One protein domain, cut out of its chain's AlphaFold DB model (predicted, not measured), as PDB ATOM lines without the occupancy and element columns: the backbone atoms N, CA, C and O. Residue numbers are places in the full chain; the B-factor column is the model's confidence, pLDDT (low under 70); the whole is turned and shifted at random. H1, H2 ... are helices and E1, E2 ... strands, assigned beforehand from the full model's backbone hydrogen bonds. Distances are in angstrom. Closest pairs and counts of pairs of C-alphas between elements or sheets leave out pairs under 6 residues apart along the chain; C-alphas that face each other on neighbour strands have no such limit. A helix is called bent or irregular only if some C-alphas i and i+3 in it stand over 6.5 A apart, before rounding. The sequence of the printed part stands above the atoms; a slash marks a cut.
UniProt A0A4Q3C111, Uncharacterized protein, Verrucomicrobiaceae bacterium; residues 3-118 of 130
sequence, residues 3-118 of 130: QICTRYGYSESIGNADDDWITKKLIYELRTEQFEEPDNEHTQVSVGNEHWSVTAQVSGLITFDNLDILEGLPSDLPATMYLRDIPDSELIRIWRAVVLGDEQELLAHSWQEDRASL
ATOM      1  N   GLN A   3     -42.977  23.532  58.597       96.25
ATOM      2  CA  GLN A   3     -43.716  24.520  57.826       96.25
ATOM      3  C   GLN A   3     -44.238  23.888  56.540       96.25
ATOM      4  O   GLN A   3     -43.584  23.026  55.950       96.25
ATOM      5  N   ILE A   4     -45.404  24.346  56.099       95.88
ATOM      6  CA  ILE A   4     -45.937  24.049  54.770       95.88
ATOM      7  C   ILE A   4     -45.865  25.277  53.880       95.88
ATOM      8  O   ILE A   4     -45.931  26.402  54.375       95.88
ATOM      9  N   CYS A   5     -45.790  25.044  52.574       94.88
ATOM     10  CA  CYS A   5     -45.974  26.047  51.536       94.88
ATOM     11  C   CYS A   5     -46.918  25.502  50.461       94.88
ATOM     12  O   CYS A   5     -46.707  24.422  49.907       94.88
ATOM     13  N   THR A   6     -47.962  26.264  50.159       94.19
ATOM     14  CA  THR A   6     -48.907  25.980  49.066       94.19
ATOM     15  C   THR A   6     -48.379  26.495  47.727       94.19
ATOM     16  O   THR A   6     -47.426  27.278  47.685       94.19
ATOM     17  N   ARG A   7     -49.058  26.130  46.632       90.62
ATOM     18  CA  ARG A   7     -48.737  26.579  45.266       90.62
ATOM     19  C   ARG A   7     -48.639  28.096  45.146       90.62
ATOM     20  O   ARG A   7     -47.751  28.603  44.470       90.62
ATOM     21  N   TYR A   8     -49.503  28.816  45.855       88.56
ATOM     22  CA  TYR A   8     -49.654  30.269  45.751       88.56
ATOM     23  C   TYR A   8     -48.956  31.046  46.872       88.56
ATOM     24  O   TYR A   8     -49.299  32.193  47.153       88.56
ATOM     25  N   GLY A   9     -47.974  30.426  47.534       87.69
ATOM     26  CA  GLY A   9     -47.103  31.106  48.492       87.69
ATOM     27  C   GLY A   9     -47.707  31.329  49.879       87.69
ATOM     28  O   GLY A   9     -47.070  31.973  50.710       87.69
ATOM     29  N   TYR A  10     -48.897  30.788  50.169       92.25
ATOM     30  CA  TYR A  10     -49.354  30.693  51.555       92.25
ATOM     31  C   TYR A  10     -48.476  29.697  52.314       92.25
ATOM     32  O   TYR A  10     -48.288  28.572  51.836       92.25
ATOM     33  N   SER A  11     -47.986  30.104  53.486       93.31
ATOM     34  CA  SER A  11     -47.188  29.276  54.383       93.31
ATOM     35  C   SER A  11     -47.711  29.310  55.817       93.31
ATOM     36  O   SER A  11     -48.240  30.319  56.288       93.31
ATOM     37  N   GLU A  12     -47.564  28.185  56.514       94.06
ATOM     38  CA  GLU A  12     -48.007  28.025  57.899       94.06
ATOM     39  C   GLU A  12     -47.089  27.057  58.652       94.06
ATOM     40  O   GLU A  12     -46.633  26.056  58.099       94.06
ATOM     41  N   SER A  13     -46.817  27.356  59.924       94.25
ATOM     42  CA  SER A  13     -46.081  26.455  60.812       94.25
ATOM     43  C   SER A  13     -46.987  25.344  61.329       94.25
ATOM     44  O   SER A  13     -48.076  25.613  61.831       94.25
ATOM     45  N   ILE A  14     -46.503  24.106  61.294       92.44
ATOM     46  CA  ILE A  14     -47.246  22.927  61.734       92.44
ATOM     47  C   ILE A  14     -46.456  22.178  62.805       92.44
ATOM     48  O   ILE A  14     -45.257  21.926  62.674       92.44
ATOM     49  N   GLY A  15     -47.147  21.823  63.890       87.62
ATOM     50  CA  GLY A  15     -46.598  21.013  64.982       87.62
ATOM     51  C   GLY A  15     -47.175  19.600  65.076       87.62
ATOM     52  O   GLY A  15     -46.698  18.812  65.885       87.62
ATOM     53  N   ASN A  16     -48.208  19.280  64.290       91.81
ATOM     54  CA  ASN A  16     -48.880  17.986  64.294       91.81
ATOM     55  C   ASN A  16     -48.826  17.351  62.899       91.81
ATOM     56  O   ASN A  16     -49.321  17.926  61.935       91.81
ATOM     57  N   ALA A  17     -48.261  16.150  62.795       92.62
ATOM     58  CA  ALA A  17     -48.196  15.412  61.535       92.62
ATOM     59  C   ALA A  17     -49.582  14.978  61.022       92.62
ATOM     60  O   ALA A  17     -49.755  14.754  59.829       92.62
ATOM     61  N   ASP A  18     -50.581  14.902  61.902       93.12
ATOM     62  CA  ASP A  18     -51.958  14.549  61.546       93.12
ATOM     63  C   ASP A  18     -52.827  15.779  61.230       93.12
ATOM     64  O   ASP A  18     -54.050  15.672  61.162       93.12
ATOM     65  N   ASP A  19     -52.217  16.957  61.051       93.88
ATOM     66  CA  ASP A  19     -52.929  18.163  60.632       93.88
ATOM     67  C   ASP A  19     -53.576  17.982  59.245       93.88
ATOM     68  O   ASP A  19     -53.027  17.334  58.345       93.88
ATOM     69  N   ASP A  20     -54.748  18.590  59.052       93.81
ATOM     70  CA  ASP A  20     -55.486  18.583  57.786       93.81
ATOM     71  C   ASP A  20     -54.653  19.129  56.619       93.81
ATOM     72  O   ASP A  20     -54.867  18.735  55.470       93.81
ATOM     73  N   TRP A  21     -53.703  20.033  56.878       92.62
ATOM     74  CA  TRP A  21     -52.766  20.495  55.859       92.62
ATOM     75  C   TRP A  21     -51.963  19.348  55.254       92.62
ATOM     76  O   TRP A  21     -51.931  19.209  54.030       92.62
ATOM     77  N   ILE A  22     -51.392  18.499  56.106       93.75
ATOM     78  CA  ILE A  22     -50.544  17.374  55.711       93.75
ATOM     79  C   ILE A  22     -51.378  16.243  55.120       93.75
ATOM     80  O   ILE A  22     -51.017  15.668  54.097       93.75
ATOM     81  N   THR A  23     -52.511  15.925  55.743       90.12
ATOM     82  CA  THR A  23     -53.303  14.745  55.373       90.12
ATOM     83  C   THR A  23     -54.256  14.986  54.205       90.12
ATOM     84  O   THR A  23     -54.734  14.019  53.608       90.12
ATOM     85  N   LYS A  24     -54.561  16.248  53.867       92.81
ATOM     86  CA  LYS A  24     -55.611  16.564  52.890       92.81
ATOM     87  C   LYS A  24     -55.363  17.806  52.041       92.81
ATOM     88  O   LYS A  24     -55.463  17.717  50.820       92.81
ATOM     89  N   LYS A  25     -55.120  18.979  52.636       94.12
ATOM     90  CA  LYS A  25     -55.181  20.249  51.884       94.12
ATOM     91  C   LYS A  25     -54.060  20.377  50.856       94.12
ATOM     92  O   LYS A  25     -54.335  20.806  49.746       94.12
ATOM     93  N   LEU A  26     -52.831  19.960  51.172       95.31
ATOM     94  CA  LEU A  26     -51.736  20.003  50.193       95.31
ATOM     95  C   LEU A  26     -51.950  19.030  49.025       95.31
ATOM     96  O   LEU A  26     -51.636  19.362  47.885       95.31
ATOM     97  N   ILE A  27     -52.553  17.863  49.279       95.69
ATOM     98  CA  ILE A  27     -52.990  16.964  48.202       95.69
ATOM     99  C   ILE A  27     -54.065  17.640  47.353       95.69
ATOM    100  O   ILE A  27     -53.987  17.621  46.130       95.69
ATOM    101  N   TYR A  28     -55.052  18.280  47.982       93.94
ATOM    102  CA  TYR A  28     -56.094  19.004  47.259       93.94
ATOM    103  C   TYR A  28     -55.509  20.106  46.361       93.94
ATOM    104  O   TYR A  28     -55.892  20.208  45.199       93.94
ATOM    105  N   GLU A  29     -54.532  20.870  46.853       92.75
ATOM    106  CA  GLU A  29     -53.789  21.871  46.073       92.75
ATOM    107  C   GLU A  29     -53.063  21.259  44.865       92.75
ATOM    108  O   GLU A  29     -53.074  21.831  43.776       92.75
ATOM    109  N   LEU A  30     -52.444  20.084  45.022       93.06
ATOM    110  CA  LEU A  30     -51.778  19.386  43.918       93.06
ATOM    111  C   LEU A  30     -52.761  18.839  42.879       93.06
ATOM    112  O   LEU A  30     -52.441  18.809  41.691       93.06
ATOM    113  N   ARG A  31     -53.936  18.387  43.322       92.38
ATOM    114  CA  ARG A  31     -54.912  17.699  42.469       92.38
ATOM    115  C   ARG A  31     -55.917  18.614  41.790       92.38
ATOM    116  O   ARG A  31     -56.545  18.198  40.823       92.38
ATOM    117  N   THR A  32     -56.113  19.824  42.296       90.38
ATOM    118  CA  THR A  32     -57.139  20.731  41.775       90.38
ATOM    119  C   THR A  32     -56.537  21.910  41.034       90.38
ATOM    120  O   THR A  32     -55.410  22.334  41.282       90.38
ATOM    121  N   GLU A  33     -57.300  22.434  40.083       87.81
ATOM    122  CA  GLU A  33     -56.987  23.677  39.397       87.81
ATOM    123  C   GLU A  33     -58.103  24.676  39.697       87.81
ATOM    124  O   GLU A  33     -59.287  24.340  39.620       87.81
ATOM    125  N   GLN A  34     -57.718  25.878  40.119       83.00
ATOM    126  CA  GLN A  34     -58.655  26.932  40.508       83.00
ATOM    127  C   GLN A  34     -58.931  27.910  39.361       83.00
ATOM    128  O   GLN A  34     -59.866  28.709  39.449       83.00
ATOM    129  N   PHE A  35     -58.132  27.848  38.293       86.00
ATOM    130  CA  PHE A  35     -58.256  28.689  37.110       86.00
ATOM    131  C   PHE A  35     -58.799  27.913  35.902       86.00
ATOM    132  O   PHE A  35     -58.740  26.690  35.840       86.00
ATOM    133  N   GLU A  36     -59.354  28.637  34.930       85.19
ATOM    134  CA  GLU A  36     -59.850  28.039  33.682       85.19
ATOM    135  C   GLU A  36     -58.702  27.513  32.805       85.19
ATOM    136  O   GLU A  36     -58.816  26.453  32.192       85.19
ATOM    137  N   GLU A  37     -57.573  28.225  32.792       85.62
ATOM    138  CA  GLU A  37     -56.327  27.775  32.175       85.62
ATOM    139  C   GLU A  37     -55.384  27.233  33.262       85.62
ATOM    140  O   GLU A  37     -55.189  27.919  34.271       85.62
ATOM    141  N   PRO A  38     -54.781  26.039  33.085       84.50
ATOM    142  CA  PRO A  38     -53.866  25.481  34.074       84.50
ATOM    143  C   PRO A  38     -52.679  26.398  34.359       84.50
ATOM    144  O   PRO A  38     -51.951  26.805  33.448       84.50
ATOM    145  N   ASP A  39     -52.444  26.664  35.642       85.69
ATOM    146  CA  ASP A  39     -51.298  27.452  36.071       85.69
ATOM    147  C   ASP A  39     -50.039  26.581  36.047       85.69
ATOM    148  O   ASP A  39     -49.875  25.651  36.844       85.69
ATOM    149  N   ASN A  40     -49.152  26.878  35.103       84.81
ATOM    150  CA  ASN A  40     -47.883  26.176  34.937       84.81
ATOM    151  C   ASN A  40     -46.711  26.876  35.648       84.81
ATOM    152  O   ASN A  40     -45.602  26.344  35.650       84.81
ATOM    153  N   GLU A  41     -46.945  28.035  36.271       86.94
ATOM    154  CA  GLU A  41     -45.961  28.752  37.086       86.94
ATOM    155  C   GLU A  41     -46.008  28.268  38.542       86.94
ATOM    156  O   GLU A  41     -44.972  27.952  39.129       86.94
ATOM    157  N   HIS A  42     -47.206  28.113  39.110       90.81
ATOM    158  CA  HIS A  42     -47.413  27.703  40.503       90.81
ATOM    159  C   HIS A  42     -47.810  26.232  40.591       90.81
ATOM    160  O   HIS A  42     -48.979  25.878  40.756       90.81
ATOM    161  N   THR A  43     -46.820  25.355  40.466       91.88
ATOM    162  CA  THR A  43     -47.035  23.914  40.257       91.88
ATOM    163  C   THR A  43     -46.604  23.040  41.424       91.88
ATOM    164  O   THR A  43     -46.625  21.820  41.296       91.88
ATOM    165  N   GLN A  44     -46.198  23.620  42.554       95.25
ATOM    166  CA  GLN A  44     -45.579  22.858  43.632       95.25
ATOM    167  C   GLN A  44     -46.097  23.222  45.015       95.25
ATOM    168  O   GLN A  44     -46.446  24.366  45.278       95.25
ATOM    169  N   VAL A  45     -46.087  22.241  45.907       96.94
ATOM    170  CA  VAL A  45     -46.267  22.424  47.347       96.94
ATOM    171  C   VAL A  45     -45.059  21.848  48.067       96.94
ATOM    172  O   VAL A  45     -44.387  20.961  47.534       96.94
ATOM    173  N   SER A  46     -44.786  22.308  49.281       97.69
ATOM    174  CA  SER A  46     -43.716  21.731  50.087       97.69
ATOM    175  C   SER A  46     -44.069  21.622  51.559       97.69
ATOM    176  O   SER A  46     -44.915  22.349  52.086       97.69
ATOM    177  N   VAL A  47     -43.398  20.680  52.212       98.06
ATOM    178  CA  VAL A  47     -43.366  20.506  53.660       98.06
ATOM    179  C   VAL A  47     -41.903  20.441  54.059       98.06
ATOM    180  O   VAL A  47     -41.160  19.631  53.510       98.06
ATOM    181  N   GLY A  48     -41.482  21.278  54.998       97.12
ATOM    182  CA  GLY A  48     -40.102  21.307  55.466       97.12
ATOM    183  C   GLY A  48     -40.000  21.542  56.963       97.12
ATOM    184  O   GLY A  48     -40.928  22.040  57.590       97.12
ATOM    185  N   ASN A  49     -38.874  21.172  57.548       95.88
ATOM    186  CA  ASN A  49     -38.472  21.536  58.899       95.88
ATOM    187  C   ASN A  49     -37.096  22.234  58.831       95.88
ATOM    188  O   ASN A  49     -36.703  22.712  57.772       95.88
ATOM    189  N   GLU A  50     -36.388  22.354  59.953       94.62
ATOM    190  CA  GLU A  50     -35.060  22.992  59.985       94.62
ATOM    191  C   GLU A  50     -33.946  22.167  59.318       94.62
ATOM    192  O   GLU A  50     -32.924  22.730  58.955       94.62
ATOM    193  N   HIS A  51     -34.166  20.871  59.106       95.50
ATOM    194  CA  HIS A  51     -33.189  19.932  58.553       95.50
ATOM    195  C   HIS A  51     -33.503  19.535  57.113       95.50
ATOM    196  O   HIS A  51     -32.601  19.329  56.308       95.50
ATOM    197  N   TRP A  52     -34.783  19.405  56.766       97.00
ATOM    198  CA  TRP A  52     -35.242  18.742  55.550       97.00
ATOM    199  C   TRP A  52     -36.383  19.495  54.889       97.00
ATOM    200  O   TRP A  52     -37.235  20.077  55.560       97.00
ATOM    201  N   SER A  53     -36.468  19.395  53.569       97.56
ATOM    202  CA  SER A  53     -37.594  19.883  52.782       97.56
ATOM    203  C   SER A  53     -38.023  18.826  51.776       97.56
ATOM    204  O   SER A  53     -37.188  18.233  51.101       97.56
ATOM    205  N   VAL A  54     -39.326  18.592  51.656       98.25
ATOM    206  CA  VAL A  54     -39.910  17.774  50.593       98.25
ATOM    207  C   VAL A  54     -40.844  18.640  49.768       98.25
ATOM    208  O   VAL A  54     -41.851  19.142  50.266       98.25
ATOM    209  N   THR A  55     -40.529  18.766  48.484       98.12
ATOM    210  CA  THR A  55     -41.333  19.480  47.492       98.12
ATOM    211  C   THR A  55     -41.988  18.479  46.554       98.12
ATOM    212  O   THR A  55     -41.309  17.621  46.000       98.12
ATOM    213  N   ALA A  56     -43.294  18.603  46.337       97.50
ATOM    214  CA  ALA A  56     -44.034  17.826  45.351       97.50
ATOM    215  C   ALA A  56     -44.612  18.755  44.284       97.50
ATOM    216  O   ALA A  56     -45.127  19.828  44.599       97.50
ATOM    217  N   GLN A  57     -44.535  18.334  43.027       95.19
ATOM    218  CA  GLN A  57     -45.041  19.079  41.879       95.19
ATOM    219  C   GLN A  57     -46.240  18.372  41.257       95.19
ATOM    220  O   GLN A  57     -46.276  17.147  41.231       95.19
ATOM    221  N   VAL A  58     -47.160  19.126  40.649       93.62
ATOM    222  CA  VAL A  58     -48.330  18.596  39.910       93.62
ATOM    223  C   VAL A  58     -47.944  17.579  38.832       93.62
ATOM    224  O   VAL A  58     -48.723  16.684  38.523       93.62
ATOM    225  N   SER A  59     -46.718  17.674  38.309       92.25
ATOM    226  CA  SER A  59     -46.123  16.738  37.352       92.25
ATOM    227  C   SER A  59     -45.730  15.373  37.925       92.25
ATOM    228  O   SER A  59     -45.148  14.561  37.209       92.25
ATOM    229  N   GLY A  60     -45.947  15.153  39.222       93.69
ATOM    230  CA  GLY A  60     -45.573  13.920  39.901       93.69
ATOM    231  C   GLY A  60     -44.119  13.873  40.353       93.69
ATOM    232  O   GLY A  60     -43.728  12.892  40.969       93.69
ATOM    233  N   LEU A  61     -43.298  14.900  40.090       95.69
ATOM    234  CA  LEU A  61     -41.945  14.974  40.645       95.69
ATOM    235  C   LEU A  61     -42.001  15.303  42.139       95.69
ATOM    236  O   LEU A  61     -42.595  16.309  42.528       95.69
ATOM    237  N   ILE A  62     -41.310  14.501  42.943       97.62
ATOM    238  CA  ILE A  62     -41.076  14.767  44.358       97.62
ATOM    239  C   ILE A  62     -39.572  14.876  44.577       97.62
ATOM    240  O   ILE A  62     -38.813  14.004  44.154       97.62
ATOM    241  N   THR A  63     -39.155  15.943  45.241       98.06
ATOM    242  CA  THR A  63     -37.762  16.215  45.588       98.06
ATOM    243  C   THR A  63     -37.651  16.323  47.097       98.06
ATOM    244  O   THR A  63     -38.401  17.075  47.716       98.06
ATOM    245  N   PHE A  64     -36.720  15.581  47.671       98.12
ATOM    246  CA  PHE A  64     -36.227  15.781  49.022       98.12
ATOM    247  C   PHE A  64     -34.919  16.570  48.957       98.12
ATOM    248  O   PHE A  64     -34.033  16.197  48.190       98.12
ATOM    249  N   ASP A  65     -34.790  17.594  49.792       97.62
ATOM    250  CA  ASP A  65     -33.576  18.379  49.985       97.62
ATOM    251  C   ASP A  65     -33.162  18.351  51.461       97.62
ATOM    252  O   ASP A  65     -33.953  18.660  52.358       97.62
ATOM    253  N   ASN A  66     -31.902  18.001  51.700       97.06
ATOM    254  CA  ASN A  66     -31.274  18.006  53.012       97.06
ATOM    255  C   ASN A  66     -30.641  19.379  53.279       97.06
ATOM    256  O   ASN A  66     -29.541  19.681  52.806       97.06
ATOM    257  N   LEU A  67     -31.355  20.216  54.027       96.00
ATOM    258  CA  LEU A  67     -30.948  21.578  54.361       96.00
ATOM    259  C   LEU A  67     -29.688  21.593  55.228       96.00
ATOM    260  O   LEU A  67     -28.849  22.463  55.017       96.00
ATOM    261  N   ASP A  68     -29.492  20.598  56.100       95.50
ATOM    262  CA  ASP A  68     -28.272  20.489  56.907       95.50
ATOM    263  C   ASP A  68     -27.029  20.477  56.002       95.50
ATOM    264  O   ASP A  68     -26.116  21.280  56.185       95.50
ATOM    265  N   ILE A  69     -27.012  19.638  54.958       94.06
ATOM    266  CA  ILE A  69     -25.879  19.576  54.018       94.06
ATOM    267  C   ILE A  69     -25.723  20.884  53.242       94.06
ATOM    268  O   ILE A  69     -24.597  21.349  53.042       94.06
ATOM    269  N   LEU A  70     -26.831  21.490  52.806       89.19
ATOM    270  CA  LEU A  70     -26.807  22.765  52.084       89.19
ATOM    271  C   LEU A  70     -26.258  23.911  52.950       89.19
ATOM    272  O   LEU A  70     -25.600  24.812  52.429       89.19
ATOM    273  N   GLU A  71     -26.467  23.847  54.263       92.06
ATOM    274  CA  GLU A  71     -25.932  24.781  55.258       92.06
ATOM    275  C   GLU A  71     -24.526  24.399  55.763       92.06
ATOM    276  O   GLU A  71     -23.910  25.142  56.532       92.06
ATOM    277  N   GLY A  72     -23.969  23.278  55.293       92.38
ATOM    278  CA  GLY A  72     -22.632  22.796  55.653       92.38
ATOM    279  C   GLY A  72     -22.567  22.041  56.984       92.38
ATOM    280  O   GLY A  72     -21.478  21.873  57.543       92.38
ATOM    281  N   LEU A  73     -23.709  21.593  57.497       93.62
ATOM    282  CA  LEU A  73     -23.828  20.728  58.663       93.62
ATOM    283  C   LEU A  73     -23.665  19.246  58.261       93.62
ATOM    284  O   LEU A  73     -24.013  18.850  57.147       93.62
ATOM    285  N   PRO A  74     -23.098  18.405  59.144       91.69
ATOM    286  CA  PRO A  74     -22.955  16.978  58.880       91.69
ATOM    287  C   PRO A  74     -24.317  16.272  58.909       91.69
ATOM    288  O   PRO A  74     -25.111  16.498  59.817       91.69
ATOM    289  N   SER A  75     -24.548  15.374  57.952       91.69
ATOM    290  CA  SER A  75     -25.740  14.524  57.880       91.69
ATOM    291  C   SER A  75     -25.396  13.191  57.212       91.69
ATOM    292  O   SER A  75     -24.524  13.147  56.341       91.69
ATOM    293  N   ASP A  76     -26.079  12.123  57.621       88.25
ATOM    294  CA  ASP A  76     -25.938  10.783  57.037       88.25
ATOM    295  C   ASP A  76     -26.871  10.567  55.826       88.25
ATOM    296  O   ASP A  76     -26.721   9.597  55.080       88.25
ATOM    297  N   LEU A  77     -27.808  11.492  55.593       90.38
ATOM    298  CA  LEU A  77     -28.712  11.485  54.444       90.38
ATOM    299  C   LEU A  77     -28.068  12.126  53.206       90.38
ATOM    300  O   LEU A  77     -27.335  13.104  53.345       90.38
ATOM    301  N   PRO A  78     -28.391  11.677  51.977       91.81
ATOM    302  CA  PRO A  78     -27.956  12.361  50.760       91.81
ATOM    303  C   PRO A  78     -28.431  13.821  50.694       91.81
ATOM    304  O   PRO A  78     -29.450  14.183  51.279       91.81
ATOM    305  N   ALA A  79     -27.708  14.659  49.942       93.94
ATOM    306  CA  ALA A  79     -28.028  16.083  49.794       93.94
ATOM    307  C   ALA A  79     -29.401  16.314  49.142       93.94
ATOM    308  O   ALA A  79     -30.178  17.146  49.600       93.94
ATOM    309  N   THR A  80     -29.692  15.554  48.086       96.62
ATOM    310  CA  THR A  80     -30.956  15.617  47.358       96.62
ATOM    311  C   THR A  80     -31.339  14.213  46.914       96.62
ATOM    312  O   THR A  80     -30.479  13.432  46.500       96.62
ATOM    313  N   MET A  81     -32.627  13.896  46.981       96.81
ATOM    314  CA  MET A  81     -33.186  12.638  46.491       96.81
ATOM    315  C   MET A  81     -34.506  12.881  45.770       96.81
ATOM    316  O   MET A  81     -35.196  13.869  46.018       96.81
ATOM    317  N   TYR A  82     -34.881  11.958  44.891       97.62
ATOM    318  CA  TYR A  82     -36.058  12.100  44.050       97.62
ATOM    319  C   TYR A  82     -36.976  10.884  44.094       97.62
ATOM    320  O   TYR A  82     -36.534   9.736  44.155       97.62
ATOM    321  N   LEU A  83     -38.269  11.156  43.981       96.94
ATOM    322  CA  LEU A  83     -39.313  10.191  43.668       96.94
ATOM    323  C   LEU A  83     -40.158  10.735  42.518       96.94
ATOM    324  O   LEU A  83     -40.095  11.917  42.158       96.94
ATOM    325  N   ARG A  84     -40.950   9.853  41.917       95.75
ATOM    326  CA  ARG A  84     -41.856  10.218  40.838       95.75
ATOM    327  C   ARG A  84     -43.119   9.375  40.891       95.75
ATOM    328  O   ARG A  84     -43.028   8.177  41.140       95.75
ATOM    329  N   ASP A  85     -44.252  10.018  40.634       93.56
ATOM    330  CA  ASP A  85     -45.553   9.393  40.382       93.56
ATOM    331  C   ASP A  85     -45.993   8.428  41.505       93.56
ATOM    332  O   ASP A  85     -46.488   7.329  41.260       93.56
ATOM    333  N   ILE A  86     -45.795   8.834  42.767       94.56
ATOM    334  CA  ILE A  86     -46.216   8.058  43.947       94.56
ATOM    335  C   ILE A  86     -47.672   8.382  44.325       94.56
ATOM    336  O   ILE A  86     -48.137   9.503  44.079       94.56
ATOM    337  N   PRO A  87     -48.418   7.444  44.937       94.69
ATOM    338  CA  PRO A  87     -49.789   7.698  45.376       94.69
ATOM    339  C   PRO A  87     -49.849   8.697  46.541       94.69
ATOM    340  O   PRO A  87     -48.910   8.819  47.329       94.69
ATOM    341  N   ASP A  88     -50.999   9.357  46.708       95.50
ATOM    342  CA  ASP A  88     -51.225  10.363  47.762       95.50
ATOM    343  C   ASP A  88     -50.892   9.841  49.158       95.50
ATOM    344  O   ASP A  88     -50.306  10.550  49.969       95.50
ATOM    345  N   SER A  89     -51.248   8.587  49.445       96.06
ATOM    346  CA  SER A  89     -50.993   7.959  50.740       96.06
ATOM    347  C   SER A  89     -49.502   7.861  51.060       96.06
ATOM    348  O   SER A  89     -49.123   8.013  52.220       96.06
ATOM    349  N   GLU A  90     -48.653   7.628  50.060       97.31
ATOM    350  CA  GLU A  90     -47.203   7.607  50.242       97.31
ATOM    351  C   GLU A  90     -46.637   9.015  50.391       97.31
ATOM    352  O   GLU A  90     -45.825   9.243  51.284       97.31
ATOM    353  N   LEU A  91     -47.121   9.977  49.602       97.44
ATOM    354  CA  LEU A  91     -46.710  11.373  49.742       97.44
ATOM    355  C   LEU A  91     -47.064  11.938  51.129       97.44
ATOM    356  O   LEU A  91     -46.232  12.577  51.771       97.44
ATOM    357  N   ILE A  92     -48.259  11.630  51.640       97.44
ATOM    358  CA  ILE A  92     -48.675  11.998  52.998       97.44
ATOM    359  C   ILE A  92     -47.747  11.362  54.041       97.44
ATOM    360  O   ILE A  92     -47.375  12.029  55.004       97.44
ATOM    361  N   ARG A  93     -47.351  10.089  53.879       97.50
ATOM    362  CA  ARG A  93     -46.404   9.432  54.803       97.50
ATOM    363  C   ARG A  93     -45.056  10.146  54.833       97.50
ATOM    364  O   ARG A  93     -44.563  10.428  55.921       97.50
ATOM    365  N   ILE A  94     -44.530  10.521  53.669       97.88
ATOM    366  CA  ILE A  94     -43.286  11.292  53.557       97.88
ATOM    367  C   ILE A  94     -43.416  12.639  54.275       97.88
ATOM    368  O   ILE A  94     -42.565  12.996  55.086       97.88
ATOM    369  N   TRP A  95     -44.495  13.387  54.038       97.81
ATOM    370  CA  TRP A  95     -44.702  14.671  54.713       97.81
ATOM    371  C   TRP A  95     -44.845  14.530  56.228       97.81
ATOM    372  O   TRP A  95     -44.295  15.341  56.971       97.81
ATOM    373  N   ARG A  96     -45.525  13.482  56.705       97.19
ATOM    374  CA  ARG A  96     -45.600  13.164  58.139       97.19
ATOM    375  C   ARG A  96     -44.216  12.879  58.712       97.19
ATOM    376  O   ARG A  96     -43.904  13.404  59.778       97.19
ATOM    377  N   ALA A  97     -43.382  12.124  57.997       96.56
ATOM    378  CA  ALA A  97     -42.006  11.851  58.399       96.56
ATOM    379  C   ALA A  97     -41.190  13.147  58.545       96.56
ATOM    380  O   ALA A  97     -40.538  13.346  59.567       96.56
ATOM    381  N   VAL A  98     -41.319  14.090  57.603       96.69
ATOM    382  CA  VAL A  98     -40.681  15.417  57.709       96.69
ATOM    383  C   VAL A  98     -41.175  16.184  58.938       96.69
ATOM    384  O   VAL A  98     -40.368  16.732  59.687       96.69
ATOM    385  N   VAL A  99     -42.487  16.211  59.194       96.69
ATOM    386  CA  VAL A  99     -43.042  16.922  60.361       96.69
ATOM    387  C   VAL A  99     -42.548  16.323  61.682       96.69
ATOM    388  O   VAL A  99     -42.296  17.067  62.629       96.69
ATOM    389  N   LEU A 100     -42.393  14.999  61.744       95.69
ATOM    390  CA  LEU A 100     -41.937  14.279  62.935       95.69
ATOM    391  C   LEU A 100     -40.413  14.241  63.097       95.69
ATOM    392  O   LEU A 100     -39.943  13.889  64.177       95.69
ATOM    393  N   GLY A 101     -39.648  14.584  62.058       94.44
ATOM    394  CA  GLY A 101     -38.206  14.336  62.044       94.44
ATOM    395  C   GLY A 101     -37.867  12.839  61.976       94.44
ATOM    396  O   GLY A 101     -36.849  12.415  62.515       94.44
ATOM    397  N   ASP A 102     -38.733  12.028  61.362       95.38
ATOM    398  CA  ASP A 102     -38.567  10.576  61.251       95.38
ATOM    399  C   ASP A 102     -37.753  10.207  60.004       95.38
ATOM    400  O   ASP A 102     -38.283   9.978  58.915       95.38
ATOM    401  N   GLU A 103     -36.435  10.162  60.177       94.12
ATOM    402  CA  GLU A 103     -35.492   9.782  59.123       94.12
ATOM    403  C   GLU A 103     -35.745   8.364  58.590       94.12
ATOM    404  O   GLU A 103     -35.633   8.110  57.389       94.12
ATOM    405  N   GLN A 104     -36.098   7.427  59.473       93.69
ATOM    406  CA  GLN A 104     -36.253   6.028  59.100       93.69
ATOM    407  C   GLN A 104     -37.456   5.841  58.172       93.69
ATOM    408  O   GLN A 104     -37.348   5.136  57.166       93.69
ATOM    409  N   GLU A 105     -38.587   6.467  58.495       94.25
ATOM    410  CA  GLU A 105     -39.773   6.437  57.639       94.25
ATOM    411  C   GLU A 105     -39.503   7.144  56.308       94.25
ATOM    412  O   GLU A 105     -39.885   6.636  55.255       94.25
ATOM    413  N   LEU A 106     -38.777   8.268  56.327       93.06
ATOM    414  CA  LEU A 106     -38.382   8.966  55.107       93.06
ATOM    415  C   LEU A 106     -37.556   8.051  54.185       93.06
ATOM    416  O   LEU A 106     -37.863   7.943  53.000       93.06
ATOM    417  N   LEU A 107     -36.560   7.344  54.722       92.44
ATOM    418  CA  LEU A 107     -35.699   6.417  53.974       92.44
ATOM    419  C   LEU A 107     -36.376   5.099  53.573       92.44
ATOM    420  O   LEU A 107     -35.823   4.354  52.764       92.44
ATOM    421  N   ALA A 108     -37.562   4.789  54.099       93.75
ATOM    422  CA  ALA A 108     -38.288   3.569  53.744       93.75
ATOM    423  C   ALA A 108     -38.811   3.578  52.293       93.75
ATOM    424  O   ALA A 108     -39.210   2.533  51.768       93.75
ATOM    425  N   HIS A 109     -38.814   4.739  51.637       92.50
ATOM    426  CA  HIS A 109     -39.229   4.896  50.247       92.50
ATOM    427  C   HIS A 109     -38.076   4.625  49.268       92.50
ATOM    428  O   HIS A 109     -36.902   4.782  49.585       92.50
ATOM    429  N   SER A 110     -38.413   4.230  48.036       93.06
ATOM    430  CA  SER A 110     -37.436   3.874  46.989       93.06
ATOM    431  C   SER A 110     -36.828   5.098  46.290       93.06
ATOM    432  O   SER A 110     -36.877   5.216  45.062       93.06
ATOM    433  N   TRP A 111     -36.282   6.018  47.083       96.00
ATOM    434  CA  TRP A 111     -35.632   7.237  46.613       96.00
ATOM    435  C   TRP A 111     -34.548   6.952  45.574       96.00
ATOM    436  O   TRP A 111     -33.836   5.949  45.635       96.00
ATOM    437  N   GLN A 112     -34.424   7.862  44.617       96.12
ATOM    438  CA  GLN A 112     -33.371   7.865  43.612       96.12
ATOM    439  C   GLN A 112     -32.443   9.055  43.854       96.12
ATOM    440  O   GLN A 112     -32.917  10.176  44.015       96.12
ATOM    441  N   GLU A 113     -31.129   8.842  43.847       92.62
ATOM    442  CA  GLU A 113     -30.153   9.941  43.954       92.62
ATOM    443  C   GLU A 113     -30.001  10.711  42.634       92.62
ATOM    444  O   GLU A 113     -29.747  11.914  42.630       92.62
ATOM    445  N   ASP A 114     -30.183  10.032  41.497       92.12
ATOM    446  CA  ASP A 114     -30.107  10.641  40.173       92.12
ATOM    447  C   ASP A 114     -31.509  10.874  39.608       92.12
ATOM    448  O   ASP A 114     -32.277   9.946  39.368       92.12
ATOM    449  N   ARG A 115     -31.832  12.134  39.313       91.44
ATOM    450  CA  ARG A 115     -33.097  12.500  38.673       91.44
ATOM    451  C   ARG A 115     -33.284  11.814  37.314       91.44
ATOM    452  O   ARG A 115     -34.424  11.594  36.907       91.44
ATOM    453  N   ALA A 116     -32.204  11.490  36.602       89.81
ATOM    454  CA  ALA A 116     -32.273  10.828  35.302       89.81
ATOM    455  C   ALA A 116     -32.693   9.349  35.386       89.81
ATOM    456  O   ALA A 116     -33.089   8.788  34.364       89.81
ATOM    457  N   SER A 117     -32.641   8.721  36.570       91.00
ATOM    458  CA  SER A 117     -33.114   7.342  36.762       91.00
ATOM    459  C   SER A 117     -34.628   7.242  36.973       91.00
ATOM    460  O   SER A 117     -35.176   6.138  36.970       91.00
ATOM    461  N   LEU A 118     -35.317   8.377  37.141       91.44
ATOM    462  CA  LEU A 118     -36.766   8.414  37.310       91.44
ATOM    463  C   LEU A 118     -37.494   7.952  36.034       91.44
ATOM    464  O   LEU A 118     -36.996   8.155  34.922       91.44
TER     465      LEU A 118
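This is residues 3 to 118 of the 130 residues of an uncharacterized protein of Verrucomicrobiaceae bacterium (UniProt A0A4Q3C111). One twisted sheet of six strands forms a wall, with two helices, H1 and H3, covering one of its faces and the other face largely bare. The short helix H4 packs on H3 away from the sheet, and the long link before E3, at Glu 36, and the short link after H2, at Pro 74, reach to opposite ends of the domain. The printed part has 116 residues, with four named helices and six named strands in the order E1 E2 H1 E3 E4 E5 H2 E6 H3 H4; the sheet runs E2 E1 E3 E4 E5 E6, antiparallel throughout. The class is mixed, helices and strands, and the whole is compact, with a radius of gyration of the C-alphas of 13.8 A and spans of 45 by 34 by 26 A.

E1, residues 3 to 5, and E2, residues 11 to 14, form a hairpin, with N 4 and O 12 at 2.9 A; E2 is an edge strand. E1 is also the antiparallel neighbour of E3, residues 44 to 48, with N 5 and O 46 at 2.9 A. H1, residues 20 to 31, is on the sheet at a height of 9.1 A, over E3 and only just over E1, on which 3 of its C-alphas fall; its closest C-alphas to E3 are Leu 26 and Val 45, 6.6 A. E2, H1 and E3 make a split strand-helix-strand unit, two strands running the same way with E1 between them, and its crossover is right-handed. E3, E4, residues 52 to 57, and E5, residues 61 to 66, form a meander, each strand the antiparallel neighbour of the one before, with N 47 and O 54 at 2.9 A and N 55 and O 63 at 2.8 A. H2, residues 67 to 70, only grazes the sheet. E6, residues 80 to 84, is the other edge strand, with N 64 and O 81 at 2.8 A. H3, residues 88 to 100, lies over E3 and E4 at a height of 8.9 A, on the same face as H1; its closest C-alphas to E3 are Trp 95 and Val 47, 6.1 A. H1 touches H3 with residues 22 to 27 alone, opposite ways at a steep tilt of 44 degrees, closest at the C-alphas of Thr 23 and Ile 92, 5.9 A. H4, residues 103 to 107, is not on the sheet; it touches H3, closest at the C-alphas of Leu 106 and Ile 94, 5.6 A. Each O i to N i+4 pair is within hydrogen-bond range in H3 and H4, 6 of 8 are in H1, and H2 is too short for one.

E1 begins at C-alpha 3, (-43.716, 24.520, 57.826), and H4 ends at C-alpha 107, (-35.699, 6.417, 53.974). From first to last C-alpha H3 measures 18.2 A, E4 16.8 A, E5 16.6 A and H1 15.4 A. H1 is irregular, with C-alphas 23 and 26 at 7.5 A.

The two C-alphas farthest apart are those of Glu 36 and Pro 74, 46.0 A. The link from H1 to E3, residues 32 to 43, is long. The printed part has no cut, and no printed residue has a pLDDT under 70.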